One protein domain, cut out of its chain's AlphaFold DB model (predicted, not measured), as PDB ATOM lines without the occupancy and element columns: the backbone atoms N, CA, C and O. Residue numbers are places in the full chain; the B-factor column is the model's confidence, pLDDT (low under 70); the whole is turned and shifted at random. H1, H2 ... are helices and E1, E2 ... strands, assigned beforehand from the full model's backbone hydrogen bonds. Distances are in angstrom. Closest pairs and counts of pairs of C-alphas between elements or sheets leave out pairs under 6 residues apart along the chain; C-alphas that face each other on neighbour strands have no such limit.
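What this domain is: This is residues 2 to 117 and 143 to 150 of the 568 residues of an uncharacterized protein of Coniochaeta ligniaria NRRL 30616 (UniProt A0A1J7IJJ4). One long helix, H3, joins two ends of the domain: the short helix H2 sits crosswise at its beginning, and its last residues, 46 to 51, pack on one face of a small three-stranded sheet. H1 packs on H3 at a steep angle with its early residues 3 to 7, and in the long loop between H3 and the sheet residues 62 to 68 stick out. The printed part has 124 residues, with three named helices and then three named strands along the chain; the sheet runs E1, E2, E3 and is mixed. The class is mixed, helices and strands, with 58 residues, under half, in named elements. The whole is compact, with a radius of gyration of the C-alphas of 15.2 A and spans of 40 by 37 by 29 A.

How they stand to each other: H1, residues 2 to 15, touches H3, residues 35 to 51, with its residues 3 to 7 alone; the closest C-alphas, those of Leu 7 and Phe 42, are 6.8 A apart. Their lines stand at a steep tilt of 61 degrees, opposite ways. H2, residues 22 to 29, touches residues 35 to 38 of H3, about perpendicular at 88 degrees, and its closest C-alphas to H3 are those of Asp 23 and Ala 35, 4.5 A apart. H1 and H2 are apart. E1, residues 73 to 81, and E2, residues 87 to 93, form an antiparallel hairpin, with N 77 and O 90 within hydrogen-bond range at 2.9 A. E3, residues 145 to 147, is parallel to E2, with N 146 and O 87 at 2.9 A. H3 is on the sheet at a height of 9.4 A, making two layers, a helix on one face of a sheet. It is only just over E2, with 3 of its C-alphas falling on that strand, and runs across the strands at 89 degrees to E2 on the local plane. The closest C-alphas of H3 and E1 are those of Ala 50 and Arg 78, 5.7 A apart. Every O i to N i+4 pair is within hydrogen-bond range in H1 and H2, and 12 of 13 are in H3.

Where its parts are: H1 begins at C-alpha 2 (118.917, 87.422, 148.341) and is 19.9 A long; H2 measures 10.5 A. H3 runs 24.5 A, from C-alpha 35 (117.830, 98.151, 132.330) to C-alpha 51. E1 is 21.2 A long, E2 19.2 A and E3 6.3 A, ending at C-alpha 147 (127.552, 108.855, 153.767).

The domain as a whole: The two C-alphas farthest apart, those of Pro 31 and Ala 95, are 43.6 A apart. Residues 118 to 142 are not printed, and C-alphas 117 and 143 are 12.7 A apart across the cut. The link from H3 to E1, 21 residues, is long. Mean pLDDT of the printed part is 91.8; it is under 70 at residues 66, 113 and 115 to 117.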
ATOM      1  N   VAL A   2     118.438  87.385 149.744       94.19
ATOM      2  CA  VAL A   2     118.917  87.422 148.341       94.19
ATOM      3  C   VAL A   2     119.263  88.844 147.864       94.19
ATOM      4  O   VAL A   2     120.196  89.041 147.092       94.19
ATOM      5  N   GLU A   3     118.573  89.847 148.395       94.81
ATOM      6  CA  GLU A   3     118.748  91.278 148.137       94.81
ATOM      7  C   GLU A   3     120.194  91.734 148.381       94.81
ATOM      8  O   GLU A   3     120.779  92.440 147.557       94.81
ATOM      9  N   LYS A   4     120.796  91.276 149.491       93.75
ATOM     10  CA  LYS A   4     122.190  91.571 149.853       93.75
ATOM     11  C   LYS A   4     123.147  90.979 148.819       93.75
ATOM     12  O   LYS A   4     124.076  91.654 148.382       93.75
ATOM     13  N   PHE A   5     122.909  89.735 148.401       95.25
ATOM     14  CA  PHE A   5     123.724  89.061 147.391       95.25
ATOM     15  C   PHE A   5     123.648  89.773 146.034       95.25
ATOM     16  O   PHE A   5     124.684  90.055 145.438       95.25
ATOM     17  N   LEU A   6     122.449  90.158 145.584       96.06
ATOM     18  CA  LEU A   6     122.259  90.873 144.317       96.06
ATOM     19  C   LEU A   6     122.965  92.237 144.285       96.06
ATOM     20  O   LEU A   6     123.566  92.586 143.270       96.06
ATOM     21  N   LEU A   7     122.936  92.995 145.388       96.06
ATOM     22  CA  LEU A   7     123.660  94.267 145.480       96.06
ATOM     23  C   LEU A   7     125.182  94.075 145.410       96.06
ATOM     24  O   LEU A   7     125.861  94.858 144.743       96.06
ATOM     25  N   ASN A   8     125.718  93.049 146.079       95.94
ATOM     26  CA  ASN A   8     127.147  92.725 146.023       95.94
ATOM     27  C   ASN A   8     127.562  92.236 144.625       95.94
ATOM     28  O   ASN A   8     128.611  92.639 144.130       95.94
ATOM     29  N   LEU A   9     126.714  91.449 143.954       96.69
ATOM     30  CA  LEU A   9     126.934  90.998 142.579       96.69
ATOM     31  C   LEU A   9     126.966  92.175 141.587       96.69
ATOM     32  O   LEU A   9     127.880  92.257 140.770       96.69
ATOM     33  N   GLU A  10     126.019  93.122 141.677       95.94
ATOM     34  CA  GLU A  10     126.044  94.354 140.868       95.94
ATOM     35  C   GLU A  10     127.341  95.145 141.107       95.94
ATOM     36  O   GLU A  10     127.972  95.608 140.151       95.94
ATOM     37  N   TYR A  11     127.739  95.298 142.374       96.06
ATOM     38  CA  TYR A  11     128.943  96.033 142.752       96.06
ATOM     39  C   TYR A  11     130.216  95.386 142.193       96.06
ATOM     40  O   TYR A  11     130.952  96.055 141.469       96.06
ATOM     41  N   GLU A  12     130.452  94.097 142.453       95.56
ATOM     42  CA  GLU A  12     131.674  93.408 142.019       95.56
ATOM     43  C   GLU A  12     131.773  93.288 140.498       95.56
ATOM     44  O   GLU A  12     132.819  93.608 139.930       95.56
ATOM     45  N   CYS A  13     130.682  92.955 139.798       96.00
ATOM     46  CA  CYS A  13     130.702  92.970 138.337       96.00
ATOM     47  C   CYS A  13     131.033  94.365 137.790       96.00
ATOM     48  O   CYS A  13     131.834  94.479 136.864       96.00
ATOM     49  N   THR A  14     130.483  95.438 138.371       93.50
ATOM     50  CA  THR A  14     130.772  96.789 137.868       93.50
ATOM     51  C   THR A  14     132.186  97.255 138.223       93.50
ATOM     52  O   THR A  14     132.843  97.877 137.389       93.50
ATOM     53  N   ARG A  15     132.691  96.908 139.415       91.50
ATOM     54  CA  ARG A  15     134.078  97.149 139.850       91.50
ATOM     55  C   ARG A  15     135.083  96.484 138.907       91.50
ATOM     56  O   ARG A  15     136.058  97.111 138.508       91.50
ATOM     57  N   GLN A  16     134.801  95.253 138.487       93.81
ATOM     58  CA  GLN A  16     135.615  94.482 137.541       93.81
ATOM     59  C   GLN A  16     135.349  94.851 136.064       93.81
ATOM     60  O   GLN A  16     135.860  94.198 135.158       93.81
ATOM     61  N   SER A  17     134.549  95.894 135.792       92.31
ATOM     62  CA  SER A  17     134.129  96.314 134.440       92.31
ATOM     63  C   SER A  17     133.428  95.220 133.608       92.31
ATOM     64  O   SER A  17     133.358  95.304 132.380       92.31
ATOM     65  N   ILE A  18     132.850  94.214 134.269       96.38
ATOM     66  CA  ILE A  18     132.047  93.156 133.653       96.38
ATOM     67  C   ILE A  18     130.680  93.744 133.290       96.38
ATOM     68  O   ILE A  18     129.825  93.992 134.142       96.38
ATOM     69  N   ALA A  19     130.468  93.971 131.995       95.12
ATOM     70  CA  ALA A  19     129.220  94.512 131.476       95.12
ATOM     71  C   ALA A  19     128.069  93.496 131.601       95.12
ATOM     72  O   ALA A  19     127.935  92.588 130.781       95.12
ATOM     73  N   ILE A  20     127.210  93.677 132.609       96.12
ATOM     74  CA  ILE A  20     125.967  92.908 132.750       96.12
ATOM     75  C   ILE A  20     124.953  93.373 131.682       96.12
ATOM     76  O   ILE A  20     124.666  94.574 131.604       96.12
ATOM     77  N   PRO A  21     124.365  92.463 130.877       97.38
ATOM     78  CA  PRO A  21     123.359  92.797 129.868       97.38
ATOM     79  C   PRO A  21     121.984  93.028 130.518       97.38
ATOM     80  O   PRO A  21     121.060  92.223 130.398       97.38
ATOM     81  N   TRP A  22     121.850  94.140 131.245       96.44
ATOM     82  CA  TRP A  22     120.663  94.446 132.049       96.44
ATOM     83  C   TRP A  22     119.353  94.499 131.249       96.44
ATOM     84  O   TRP A  22     118.325  94.109 131.794       96.44
ATOM     85  N   ASP A  23     119.369  94.938 129.985       97.19
ATOM     86  CA  ASP A  23     118.165  94.956 129.138       97.19
ATOM     87  C   ASP A  23     117.717  93.536 128.755       97.19
ATOM     88  O   ASP A  23     116.529  93.234 128.818       97.19
ATOM     89  N   ASP A  24     118.649  92.627 128.442       97.75
ATOM     90  CA  ASP A  24     118.315  91.229 128.137       97.75
ATOM     91  C   ASP A  24     117.774  90.501 129.374       97.75
ATOM     92  O   ASP A  24     116.846  89.700 129.270       97.75
ATOM     93  N   ILE A  25     118.330  90.790 130.556       96.94
ATOM     94  CA  ILE A  25     117.842  90.260 131.836       96.94
ATOM     95  C   ILE A  25     116.446  90.822 132.142       96.94
ATOM     96  O   ILE A  25     115.543  90.053 132.472       96.94
ATOM     97  N   ALA A  26     116.244  92.134 131.982       96.69
ATOM     98  CA  ALA A  26     114.952  92.778 132.197       96.69
ATOM     99  C   ALA A  26     113.876  92.208 131.261       96.69
ATOM    100  O   ALA A  26     112.818  91.809 131.737       96.69
ATOM    101  N   HIS A  27     114.164  92.072 129.962       96.00
ATOM    102  CA  HIS A  27     113.245  91.489 128.983       96.00
ATOM    103  C   HIS A  27     112.934  90.007 129.232       96.00
ATOM    104  O   HIS A  27     111.808  89.580 128.974       96.00
ATOM    105  N   ARG A  28     113.900  89.220 129.734       96.88
ATOM    106  CA  ARG A  28     113.671  87.824 130.158       96.88
ATOM    107  C   ARG A  28     112.763  87.731 131.378       96.88
ATOM    108  O   ARG A  28     112.020  86.763 131.484       96.88
ATOM    109  N   PHE A  29     112.841  88.706 132.282       92.94
ATOM    110  CA  PHE A  29     111.998  88.754 133.472       92.94
ATOM    111  C   PHE A  29     110.583  89.250 133.141       92.94
ATOM    112  O   PHE A  29     109.598  88.606 133.487       92.94
ATOM    113  N   HIS A  30     110.474  90.382 132.443       93.81
ATOM    114  CA  HIS A  30     109.210  90.943 131.981       93.81
ATOM    115  C   HIS A  30     109.405  91.658 130.629       93.81
ATOM    116  O   HIS A  30     110.133  92.654 130.559       93.81
ATOM    117  N   PRO A  31     108.725  91.240 129.546       95.56
ATOM    118  CA  PRO A  31     108.780  91.937 128.263       95.56
ATOM    119  C   PRO A  31     108.429  93.427 128.407       95.56
ATOM    120  O   PRO A  31     107.424  93.776 129.023       95.56
ATOM    121  N   GLY A  32     109.267  94.314 127.868       93.94
ATOM    122  CA  GLY A  32     109.116  95.770 128.004       93.94
ATOM    123  C   GLY A  32     109.682  96.392 129.292       93.94
ATOM    124  O   GLY A  32     109.717  97.618 129.389       93.94
ATOM    125  N   ALA A  33     110.170  95.602 130.259       95.38
ATOM    126  CA  ALA A  33     111.021  96.137 131.323       95.38
ATOM    127  C   ALA A  33     112.399  96.526 130.759       95.38
ATOM    128  O   ALA A  33     112.902  95.896 129.835       95.38
ATOM    129  N   THR A  34     113.021  97.561 131.328       97.19
ATOM    130  CA  THR A  34     114.290  98.134 130.835       97.19
ATOM    131  C   THR A  34     115.393  98.052 131.887       97.19
ATOM    132  O   THR A  34     115.113  98.091 133.091       97.19
ATOM    133  N   ALA A  35     116.658  98.055 131.455       95.81
ATOM    134  CA  ALA A  35     117.830  98.151 132.330       95.81
ATOM    135  C   ALA A  35     117.738  99.326 133.313       95.81
ATOM    136  O   ALA A  35     118.088  99.200 134.487       95.81
ATOM    137  N   ALA A  36     117.210 100.467 132.861       95.50
ATOM    138  CA  ALA A  36     116.998 101.642 133.700       95.50
ATOM    139  C   ALA A  36     115.985 101.386 134.834       95.50
ATOM    140  O   ALA A  36     116.130 101.942 135.922       95.50
ATOM    141  N   GLY A  37     114.972 100.540 134.608       94.94
ATOM    142  CA  GLY A  37     114.044 100.083 135.647       94.94
ATOM    143  C   GLY A  37     114.740  99.219 136.702       94.94
ATOM    144  O   GLY A  37     114.555  99.453 137.897       94.94
ATOM    145  N   VAL A  38     115.607  98.300 136.269       95.88
ATOM    146  CA  VAL A  38     116.402  97.422 137.148       95.88
ATOM    147  C   VAL A  38     117.421  98.222 137.973       95.88
ATOM    148  O   VAL A  38     117.466  98.094 139.193       95.88
ATOM    149  N   GLN A  39     118.158  99.153 137.366       94.62
ATOM    150  CA  GLN A  39     119.070 100.049 138.097       94.62
ATOM    151  C   GLN A  39     118.322 100.945 139.100       94.62
ATOM    152  O   GLN A  39     118.789 101.185 140.215       94.62
ATOM    153  N   GLN A  40     117.115 101.408 138.753       93.56
ATOM    154  CA  GLN A  40     116.244 102.106 139.704       93.56
ATOM    155  C   GLN A  40     115.721 101.208 140.829       93.56
ATOM    156  O   GLN A  40     115.384 101.747 141.888       93.56
ATOM    157  N   HIS A  41     115.613  99.895 140.613       93.62
ATOM    158  CA  HIS A  41     115.299  98.926 141.658       93.62
ATOM    159  C   HIS A  41     116.479  98.806 142.628       93.62
ATOM    160  O   HIS A  41     116.298  99.104 143.804       93.62
ATOM    161  N   PHE A  42     117.701  98.527 142.149       95.12
ATOM    162  CA  PHE A  42     118.894  98.448 143.008       95.12
ATOM    163  C   PHE A  42     119.179  99.742 143.777       95.12
ATOM    164  O   PHE A  42     119.569  99.699 144.942       95.12
ATOM    165  N   ALA A  43     118.933 100.909 143.174       93.25
ATOM    166  CA  ALA A  43     119.056 102.188 143.869       93.25
ATOM    167  C   ALA A  43     118.082 102.323 145.058       93.25
ATOM    168  O   ALA A  43     118.446 102.918 146.069       93.25
ATOM    169  N   ARG A  44     116.862 101.773 144.960       93.12
ATOM    170  CA  ARG A  44     115.908 101.721 146.085       93.12
ATOM    171  C   ARG A  44     116.281 100.627 147.076       93.12
ATOM    172  O   ARG A  44     116.217 100.865 148.272       93.12
ATOM    173  N   LEU A  45     116.716  99.471 146.581       95.00
ATOM    174  CA  LEU A  45     117.120  98.333 147.398       95.00
ATOM    175  C   LEU A  45     118.297  98.690 148.318       95.00
ATOM    176  O   LEU A  45     118.274  98.320 149.483       95.00
ATOM    177  N   ARG A  46     119.261  99.499 147.849       95.62
ATOM    178  CA  ARG A  46     120.306 100.085 148.712       95.62
ATOM    179  C   ARG A  46     119.723 100.934 149.849       95.62
ATOM    180  O   ARG A  46     120.158 100.774 150.981       95.62
ATOM    181  N   SER A  47     118.749 101.809 149.575       94.31
ATOM    182  CA  SER A  47     118.083 102.610 150.620       94.31
ATOM    183  C   SER A  47     117.305 101.748 151.611       94.31
ATOM    184  O   SER A  47     117.345 102.026 152.804       94.31
ATOM    185  N   VAL A  48     116.634 100.698 151.130       94.62
ATOM    186  CA  VAL A  48     115.883  99.746 151.961       94.62
ATOM    187  C   VAL A  48     116.826  98.956 152.871       94.62
ATOM    188  O   VAL A  48     116.693  99.033 154.085       94.62
ATOM    189  N   MET A  49     117.853  98.313 152.310       95.62
ATOM    190  CA  MET A  49     118.858  97.570 153.081       95.62
ATOM    191  C   MET A  49     119.598  98.463 154.091       95.62
ATOM    192  O   MET A  49     119.814  98.041 155.223       95.62
ATOM    193  N   ALA A  50     119.933  99.706 153.727       95.94
ATOM    194  CA  ALA A  50     120.523 100.661 154.665       95.94
ATOM    195  C   ALA A  50     119.553 101.019 155.804       95.94
ATOM    196  O   ALA A  50     119.943 100.979 156.968       95.94
ATOM    197  N   ALA A  51     118.284 101.324 155.505       95.12
ATOM    198  CA  ALA A  51     117.278 101.615 156.528       95.12
ATOM    199  C   ALA A  51     117.040 100.420 157.470       95.12
ATOM    200  O   ALA A  51     116.976 100.613 158.681       95.12
ATOM    201  N   GLU A  52     117.012  99.192 156.941       95.31
ATOM    202  CA  GLU A  52     116.942  97.941 157.713       95.31
ATOM    203  C   GLU A  52     118.153  97.701 158.631       95.31
ATOM    204  O   GLU A  52     118.079  96.858 159.522       95.31
ATOM    205  N   GLY A  53     119.248  98.448 158.461       95.88
ATOM    206  CA  GLY A  53     120.476  98.277 159.235       95.88
ATOM    207  C   GLY A  53     121.452  97.260 158.646       95.88
ATOM    208  O   GLY A  53     122.410  96.894 159.316       95.88
ATOM    209  N   HIS A  54     121.245  96.804 157.409       96.38
ATOM    210  CA  HIS A  54     122.130  95.842 156.757       96.38
ATOM    211  C   HIS A  54     123.351  96.509 156.128       96.38
ATOM    212  O   HIS A  54     123.292  97.639 155.644       96.38
ATOM    213  N   LEU A  55     124.453  95.759 156.070       96.69
ATOM    214  CA  LEU A  55     125.643  96.150 155.321       96.69
ATOM    215  C   LEU A  55     125.310  96.226 153.821       96.69
ATOM    216  O   LEU A  55     124.952  95.215 153.211       96.69
ATOM    217  N   ILE A  56     125.453  97.411 153.231       96.94
ATOM    218  CA  ILE A  56     125.337  97.634 151.785       96.94
ATOM    219  C   ILE A  56     126.731  97.754 151.151       96.94
ATOM    220  O   ILE A  56     127.627  98.330 151.768       96.94
ATOM    221  N   PRO A  57     126.949  97.253 149.923       96.88
ATOM    222  CA  PRO A  57     128.219  97.455 149.233       96.88
ATOM    223  C   PRO A  57     128.429  98.939 148.892       96.88
ATOM    224  O   PRO A  57     127.447  99.694 148.808       96.88
ATOM    225  N   PRO A  58     129.678  99.366 148.635       95.81
ATOM    226  CA  PRO A  58     129.965 100.730 148.221       95.81
ATOM    227  C   PRO A  58     129.156 101.164 146.991       95.81
ATOM    228  O   PRO A  58     128.717 100.360 146.159       95.81
ATOM    229  N   LYS A  59     128.940 102.477 146.861       91.56
ATOM    230  CA  LYS A  59     128.353 103.032 145.640       91.56
ATOM    231  C   LYS A  59     129.284 102.736 144.470       91.56
ATOM    232  O   LYS A  59     130.468 103.056 144.516       91.56
ATOM    233  N   VAL A  60     128.720 102.186 143.398       88.44
ATOM    234  CA  VAL A  60     129.410 102.072 142.112       88.44
ATOM    235  C   VAL A  60     129.855 103.478 141.677       88.44
ATOM    236  O   VAL A  60     128.997 104.367 141.595       88.44
ATOM    237  N   PRO A  61     131.151 103.706 141.389       84.94
ATOM    238  CA  PRO A  61     131.651 105.025 141.027       84.94
ATOM    239  C   PRO A  61     131.029 105.457 139.699       84.94
ATOM    240  O   PRO A  61     131.160 104.788 138.669       84.94
ATOM    241  N   THR A  62     130.312 106.582 139.700       85.44
ATOM    242  CA  THR A  62     129.769 107.118 138.451       85.44
ATOM    243  C   THR A  62     130.881 107.785 137.642       85.44
ATOM    244  O   THR A  62     131.943 108.126 138.154       85.44
ATOM    245  N   LYS A  63     130.636 108.079 136.357       82.94
ATOM    246  CA  LYS A  63     131.609 108.814 135.519       82.94
ATOM    247  C   LYS A  63     131.981 110.207 136.056       82.94
ATOM    248  O   LYS A  63     132.926 110.786 135.519       82.94
ATOM    249  N   LYS A  64     131.232 110.740 137.030       83.94
ATOM    250  CA  LYS A  64     131.521 111.990 137.750       83.94
ATOM    251  C   LYS A  64     132.354 111.731 139.008       83.94
ATOM    252  O   LYS A  64     133.312 112.451 139.253       83.94
ATOM    253  N   ASP A  65     132.034 110.660 139.724       79.19
ATOM    254  CA  ASP A  65     132.633 110.281 141.005       79.19
ATOM    255  C   ASP A  65     133.839 109.355 140.768       79.19
ATOM    256  O   ASP A  65     133.897 108.231 141.256       79.19
ATOM    257  N   ARG A  66     134.803 109.813 139.956       68.12
ATOM    258  CA  ARG A  66     136.002 109.046 139.556       68.12
ATOM    259  C   ARG A  66     137.079 108.951 140.648       68.12
ATOM    260  O   ARG A  66     138.255 108.790 140.327       68.12
ATOM    261  N   GLY A  67     136.702 109.087 141.917       80.94
ATOM    262  CA  GLY A  67     137.616 108.768 143.007       80.94
ATOM    263  C   GLY A  67     137.973 107.277 142.952       80.94
ATOM    264  O   GLY A  67     137.103 106.472 142.601       80.94
ATOM    265  N   PRO A  68     139.220 106.883 143.262       82.62
ATOM    266  CA  PRO A  68     139.500 105.483 143.547       82.62
ATOM    267  C   PRO A  68     138.603 105.052 144.713       82.62
ATOM    268  O   PRO A  68     138.573 105.708 145.753       82.62
ATOM    269  N   VAL A  69     137.827 103.983 144.525       84.94
ATOM    270  CA  VAL A  69     137.041 103.406 145.621       84.94
ATOM    271  C   VAL A  69     138.017 102.677 146.532       84.94
ATOM    272  O   VAL A  69     138.710 101.769 146.071       84.94
ATOM    273  N   ASP A  70     138.070 103.079 147.800       91.31
ATOM    274  CA  ASP A  70     138.909 102.432 148.805       91.31
ATOM    275  C   ASP A  70     138.553 100.939 148.911       91.31
ATOM    276  O   ASP A  70     137.434 100.561 149.264       91.31
ATOM    277  N   SER A  71     139.522 100.084 148.582       91.06
ATOM    278  CA  SER A  71     139.381  98.631 148.617       91.06
ATOM    279  C   SER A  71     139.392  98.040 150.027       91.06
ATOM    280  O   SER A  71     139.055  96.867 150.174       91.06
ATOM    281  N   THR A  72     139.774  98.809 151.053       94.81
ATOM    282  CA  THR A  72     139.709  98.383 152.459       94.81
ATOM    283  C   THR A  72     138.286  98.446 153.018       94.81
ATOM    284  O   THR A  72     137.974  97.735 153.980       94.81
ATOM    285  N   ILE A  73     137.399  99.234 152.393       95.50
ATOM    286  CA  ILE A  73     135.982  99.331 152.748       95.50
ATOM    287  C   ILE A  73     135.233  98.106 152.208       95.50
ATOM    288  O   ILE A  73     135.070  97.910 151.003       95.50
ATOM    289  N   ARG A  74     134.717  97.298 153.136       95.75
ATOM    290  CA  ARG A  74     133.836  96.152 152.883       95.75
ATOM    291  C   ARG A  74     132.436  96.600 152.463       95.75
ATOM    292  O   ARG A  74     131.784  95.948 151.653       95.75
ATOM    293  N   GLY A  75     131.964  97.710 153.022       96.50
ATOM    294  CA  GLY A  75     130.660  98.286 152.725       96.50
ATOM    295  C   GLY A  75     130.322  99.442 153.654       96.50
ATOM    296  O   GLY A  75     131.184  99.956 154.362       96.50
ATOM    297  N   TYR A  76     129.053  99.829 153.663       97.19
ATOM    298  CA  TYR A  76     128.512 100.842 154.558       97.19
ATOM    299  C   TYR A  76     127.394 100.248 155.409       97.19
ATOM    300  O   TYR A  76     126.546  99.508 154.906       97.19
ATOM    301  N   LEU A  77     127.389 100.583 156.697       96.81
ATOM    302  CA  LEU A  77     126.382 100.162 157.666       96.81
ATOM    303  C   LEU A  77     125.670 101.399 158.206       96.81
ATOM    304  O   LEU A  77     126.303 102.426 158.445       96.81
ATOM    305  N   ARG A  78     124.359 101.312 158.424       96.56
ATOM    306  CA  ARG A  78     123.614 102.389 159.083       96.56
ATOM    307  C   ARG A  78     124.112 102.575 160.516       96.56
ATOM    308  O   ARG A  78     124.082 101.636 161.308       96.56
ATOM    309  N   ARG A  79     124.528 103.803 160.824       95.94
ATOM    310  CA  ARG A  79     124.853 104.252 162.179       95.94
ATOM    311  C   ARG A  79     123.536 104.643 162.851       95.94
ATOM    312  O   ARG A  79     122.919 103.814 163.526       95.94
ATOM    313  N   ASP A  80     123.019 105.806 162.469       95.56
ATOM    314  CA  ASP A  80     121.833 106.443 163.045       95.56
ATOM    315  C   ASP A  80     120.882 107.000 161.965       95.56
ATOM    316  O   ASP A  80     120.959 106.647 160.780       95.56
ATOM    317  N   ILE A  81     119.924 107.824 162.390       95.12
ATOM    318  CA  ILE A  81     119.087 108.670 161.533       95.12
ATOM    319  C   ILE A  81     119.385 110.120 161.933       95.12
ATOM    320  O   ILE A  81     119.363 110.424 163.124       95.12
ATOM    321  N   ASP A  82     119.647 111.007 160.969       94.31
ATOM    322  CA  ASP A  82     119.688 112.454 161.232       94.31
ATOM    323  C   ASP A  82     118.303 112.947 161.714       94.31
ATOM    324  O   ASP A  82     117.276 112.359 161.368       94.31
ATOM    325  N   GLU A  83     118.250 114.100 162.390       93.12
ATOM    326  CA  GLU A  83     116.995 114.783 162.777       93.12
ATOM    327  C   GLU A  83     116.036 115.025 161.588       93.12
ATOM    328  O   GLU A  83     114.816 115.022 161.749       93.12
ATOM    329  N   ASP A  84     116.585 115.168 160.376       90.31
ATOM    330  CA  ASP A  84     115.857 115.307 159.105       90.31
ATOM    331  C   ASP A  84     115.186 114.005 158.603       90.31
ATOM    332  O   ASP A  84     114.519 114.010 157.564       90.31
ATOM    333  N   GLY A  85     115.394 112.866 159.273       88.88
ATOM    334  CA  GLY A  85     114.949 111.544 158.811       88.88
ATOM    335  C   GLY A  85     115.869 110.893 157.765       88.88
ATOM    336  O   GLY A  85     115.479 109.922 157.112       88.88
ATOM    337  N   ASN A  86     117.085 111.413 157.576       93.19
ATOM    338  CA  ASN A  86     118.057 110.863 156.624       93.19
ATOM    339  C   ASN A  86     118.795 109.668 157.239       93.19
ATOM    340  O   ASN A  86     119.245 109.737 158.380       93.19
ATOM    341  N   VAL A  87     118.993 108.594 156.472       95.44
ATOM    342  CA  VAL A  87     119.769 107.435 156.944       95.44
ATOM    343  C   VAL A  87     121.258 107.749 156.834       95.44
ATOM    344  O   VAL A  87     121.774 107.922 155.726       95.44
ATOM    345  N   VAL A  88     121.934 107.802 157.982       96.69
ATOM    346  CA  VAL A  88     123.379 108.032 158.081       96.69
ATOM    347  C   VAL A  88     124.092 106.686 158.039       96.69
ATOM    348  O   VAL A  88     123.783 105.787 158.825       96.69
ATOM    349  N   VAL A  89     125.036 106.523 157.110       97.25
ATOM    350  CA  VAL A  89     125.826 105.294 156.976       97.25
ATOM    351  C   VAL A  89     127.311 105.557 157.189       97.25
ATOM    352  O   VAL A  89     127.894 106.433 156.547       97.25
ATOM    353  N   ARG A  90     127.921 104.748 158.057       96.69
ATOM    354  CA  ARG A  90     129.366 104.721 158.295       96.69
ATOM    355  C   ARG A  90     130.041 103.692 157.383       96.69
ATOM    356  O   ARG A  90     129.416 102.665 157.088       96.69
ATOM    357  N   PRO A  91     131.289 103.909 156.944       96.94
ATOM    358  CA  PRO A  91     132.077 102.855 156.319       96.94
ATOM    359  C   PRO A  91     132.389 101.733 157.326       96.94
ATOM    360  O   PRO A  91     132.520 101.963 158.529       96.94
ATOM    361  N   VAL A  92     132.509 100.513 156.809       96.94
ATOM    362  CA  VAL A  92     132.928  99.300 157.527       96.94
ATOM    363  C   VAL A  92     134.115  98.718 156.773       96.94
ATOM    364  O   VAL A  92     134.012  98.462 155.570       96.94
ATOM    365  N   LYS A  93     135.239  98.498 157.459       96.62
ATOM    366  CA  LYS A  93     136.452  97.913 156.862       96.62
ATOM    367  C   LYS A  93     136.397  96.379 156.873       96.62
ATOM    368  O   LYS A  93     135.664  95.789 157.659       96.62
ATOM    369  N   TYR A  94     137.189  95.715 156.029       95.88
ATOM    370  CA  TYR A  94     137.310  94.244 156.061       95.88
ATOM    371  C   TYR A  94     137.895  93.701 157.372       95.88
ATOM    372  O   TYR A  94     137.553  92.591 157.764       95.88
ATOM    373  N   ALA A  95     138.739  94.486 158.050       96.12
ATOM    374  CA  ALA A  95     139.323  94.134 159.345       96.12
ATOM    375  C   ALA A  95     138.345  94.285 160.528       96.12
ATOM    376  O   ALA A  95     138.648  93.831 161.626       96.12
ATOM    377  N   GLU A  96     137.188  94.928 160.335       95.62
ATOM    378  CA  GLU A  96     136.197  95.093 161.398       95.62
ATOM    379  C   GLU A  96     135.405  93.781 161.585       95.62
ATOM    380  O   GLU A  96     134.752  93.336 160.628       95.62
ATOM    381  N   PRO A  97     135.408  93.161 162.783       95.44
ATOM    382  CA  PRO A  97     134.653  91.942 163.066       95.44
ATOM    383  C   PRO A  97     133.155  92.256 163.200       95.44
ATOM    384  O   PRO A  97     132.584  92.276 164.287       95.44
ATOM    385  N   LEU A  98     132.512  92.531 162.065       94.25
ATOM    386  CA  LEU A  98     131.090  92.840 161.987       94.25
ATOM    387  C   LEU A  98     130.274  91.583 161.665       94.25
ATOM    388  O   LEU A  98     130.270  91.105 160.520       94.25
ATOM    389  N   GLU A  99     129.523  91.110 162.659       93.06
ATOM    390  CA  GLU A  99     128.456  90.128 162.467       93.06
ATOM    391  C   GLU A  99     127.333  90.700 161.593       93.06
ATOM    392  O   GLU A  99     126.965  91.874 161.678       93.06
ATOM    393  N   HIS A 100     126.766  89.869 160.718       87.50
ATOM    394  CA  HIS A 100     125.678  90.301 159.851       87.50
ATOM    395  C   HIS A 100     124.346  90.338 160.609       87.50
ATOM    396  O   HIS A 100     123.921  89.294 161.100       87.50
ATOM    397  N   PRO A 101     123.618  91.475 160.607       90.06
ATOM    398  CA  PRO A 101     122.275  91.525 161.167       90.06
ATOM    399  C   PRO A 101     121.365  90.496 160.488       90.06
ATOM    400  O   PRO A 101     121.152  90.522 159.266       90.06
ATOM    401  N   THR A 102     120.866  89.566 161.300       91.19
ATOM    402  CA  THR A 102     119.894  88.528 160.932       91.19
ATOM    403  C   THR A 102     118.473  89.082 160.888       91.19
ATOM    404  O   THR A 102     117.668  88.634 160.075       91.19
ATOM    405  N   PHE A 103     118.192  90.092 161.713       92.25
ATOM    406  CA  PHE A 103     116.911  90.784 161.806       92.25
ATOM    407  C   PHE A 103     117.032  92.236 161.337       92.25
ATOM    408  O   PHE A 103     118.087  92.860 161.456       92.25
ATOM    409  N   ASN A 104     115.930  92.774 160.819       94.25
ATOM    410  CA  ASN A 104     115.829  94.174 160.419       94.25
ATOM    411  C   ASN A 104     115.693  95.061 161.666       94.25
ATOM    412  O   ASN A 104     115.029  94.674 162.631       94.25
ATOM    413  N   ARG A 105     116.265  96.272 161.647       93.12
ATOM    414  CA  ARG A 105     115.979  97.284 162.677       93.12
ATOM    415  C   ARG A 105     114.479  97.610 162.696       93.12
ATOM    416  O   ARG A 105     113.873  97.803 161.645       93.12
ATOM    417  N   ALA A 106     113.895  97.692 163.892       92.19
ATOM    418  CA  ALA A 106     112.451  97.871 164.075       92.19
ATOM    419  C   ALA A 106     111.909  99.174 163.450       92.19
ATOM    420  O   ALA A 106     110.810  99.186 162.901       92.19
ATOM    421  N   ASP A 107     112.711 100.240 163.467       91.44
ATOM    422  CA  ASP A 107     112.390 101.563 162.915       91.44
ATOM    423  C   ASP A 107     112.505 101.654 161.378       91.44
ATOM    424  O   ASP A 107     112.136 102.664 160.779       91.44
ATOM    425  N   ALA A 108     112.975 100.602 160.698       90.38
ATOM    426  CA  ALA A 108     113.159 100.600 159.245       90.38
ATOM    427  C   ALA A 108     111.852 100.817 158.461       90.38
ATOM    428  O   ALA A 108     111.874 101.329 157.336       90.38
ATOM    429  N   HIS A 109     110.714 100.441 159.051       88.00
ATOM    430  CA  HIS A 109     109.390 100.684 158.484       88.00
ATOM    431  C   HIS A 109     108.988 102.166 158.576       88.00
ATOM    432  O   HIS A 109     108.518 102.724 157.582       88.00
ATOM    433  N   ASP A 110     109.253 102.818 159.712       86.25
ATOM    434  CA  ASP A 110     108.870 104.213 159.987       86.25
ATOM    435  C   ASP A 110     109.655 105.219 159.135       86.25
ATOM    436  O   ASP A 110     109.129 106.250 158.719       86.25
ATOM    437  N   ILE A 111     110.896 104.872 158.778       82.88
ATOM    438  CA  ILE A 111     111.757 105.642 157.864       82.88
ATOM    439  C   ILE A 111     111.140 105.751 156.447       82.88
ATOM    440  O   ILE A 111     111.609 106.518 155.608       82.88
ATOM    441  N   GLY A 112     110.075 105.001 156.132       74.56
ATOM    442  CA  GLY A 112     109.411 105.046 154.826       74.56
ATOM    443  C   GLY A 112     110.221 104.371 153.715       74.56
ATOM    444  O   GLY A 112     109.962 104.591 152.528       74.56
ATOM    445  N   ALA A 113     111.187 103.526 154.089       69.25
ATOM    446  CA  ALA A 113     112.098 102.822 153.192       69.25
ATOM    447  C   ALA A 113     111.366 102.064 152.069       69.25
ATOM    448  O   ALA A 113     111.745 102.140 150.898       69.25
ATOM    449  N   TYR A 114     110.262 101.399 152.416       75.81
ATOM    450  CA  TYR A 114     109.441 100.609 151.496       75.81
ATOM    451  C   TYR A 114     108.563 101.448 150.558       75.81
ATOM    452  O   TYR A 114     107.906 100.901 149.673       75.81
ATOM    453  N   GLY A 115     108.539 102.777 150.708       65.12
ATOM    454  CA  GLY A 115     107.762 103.655 149.835       65.12
ATOM    455  C   GLY A 115     106.256 103.385 149.878       65.12
ATOM    456  O   GLY A 115     105.557 103.698 148.909       65.12
ATOM    457  N   THR A 116     105.762 102.824 150.987       56.97
ATOM    458  CA  THR A 116     104.352 102.866 151.370       56.97
ATOM    459  C   THR A 116     103.963 104.331 151.469       56.97
ATOM    460  O   THR A 116     104.189 104.985 152.485       56.97
ATOM    461  N   ASN A 117     103.431 104.879 150.372       52.22
ATOM    462  CA  ASN A 117     102.803 106.192 150.395       52.22
ATOM    463  C   ASN A 117     101.759 106.114 151.516       52.22
ATOM    464  O   ASN A 117     100.889 105.244 151.444       52.22
ATOM    465  N   VAL A 143     114.171 108.543 150.898       80.00
ATOM    466  CA  VAL A 143     115.104 108.677 152.017       80.00
ATOM    467  C   VAL A 143     116.516 108.811 151.439       80.00
ATOM    468  O   VAL A 143     116.991 107.869 150.785       80.00
ATOM    469  N   PRO A 144     117.177 109.972 151.572       88.69
ATOM    470  CA  PRO A 144     118.534 110.115 151.093       88.69
ATOM    471  C   PRO A 144     119.462 109.375 152.059       88.69
ATOM    472  O   PRO A 144     119.330 109.467 153.277       88.69
ATOM    473  N   ILE A 145     120.402 108.622 151.493       92.56
ATOM    474  CA  ILE A 145     121.478 108.005 152.266       92.56
ATOM    475  C   ILE A 145     122.615 109.024 152.336       92.56
ATOM    476  O   ILE A 145     123.202 109.357 151.296       92.56
ATOM    477  N   LYS A 146     122.914 109.498 153.542       94.69
ATOM    478  CA  LYS A 146     124.058 110.358 153.847       94.69
ATOM    479  C   LYS A 146     125.226 109.460 154.235       94.69
ATOM    480  O   LYS A 146     125.091 108.601 155.099       94.69
ATOM    481  N   TYR A 147     126.334 109.618 153.530       92.94
ATOM    482  CA  TYR A 147     127.552 108.855 153.767       92.94
ATOM    483  C   TYR A 147     128.395 109.705 154.703       92.94
ATOM    484  O   TYR A 147     128.556 110.895 154.440       92.94
ATOM    485  N   GLU A 148     128.868 109.121 155.795       92.44
ATOM    486  CA  GLU A 148     129.881 109.773 156.616       92.44
ATOM    487  C   GLU A 148     131.180 109.826 155.811       92.44
ATOM    488  O   GLU A 148     131.644 108.800 155.300       92.44
ATOM    489  N   ASP A 149     131.737 111.028 155.667       88.06
ATOM    490  CA  ASP A 149     133.079 111.193 155.128       88.06
ATOM    491  C   ASP A 149     134.052 110.508 156.094       88.06
ATOM    492  O   ASP A 149     133.984 110.709 157.309       88.06
ATOM    493  N   PHE A 150     134.926 109.650 155.566       79.62
ATOM    494  CA  PHE A 150     135.867 108.900 156.391       79.62
ATOM    495  C   PHE A 150     136.957 109.844 156.902       79.62
ATOM    496  O   PHE A 150     137.953 110.095 156.226       79.62
TER     497      PHE A 150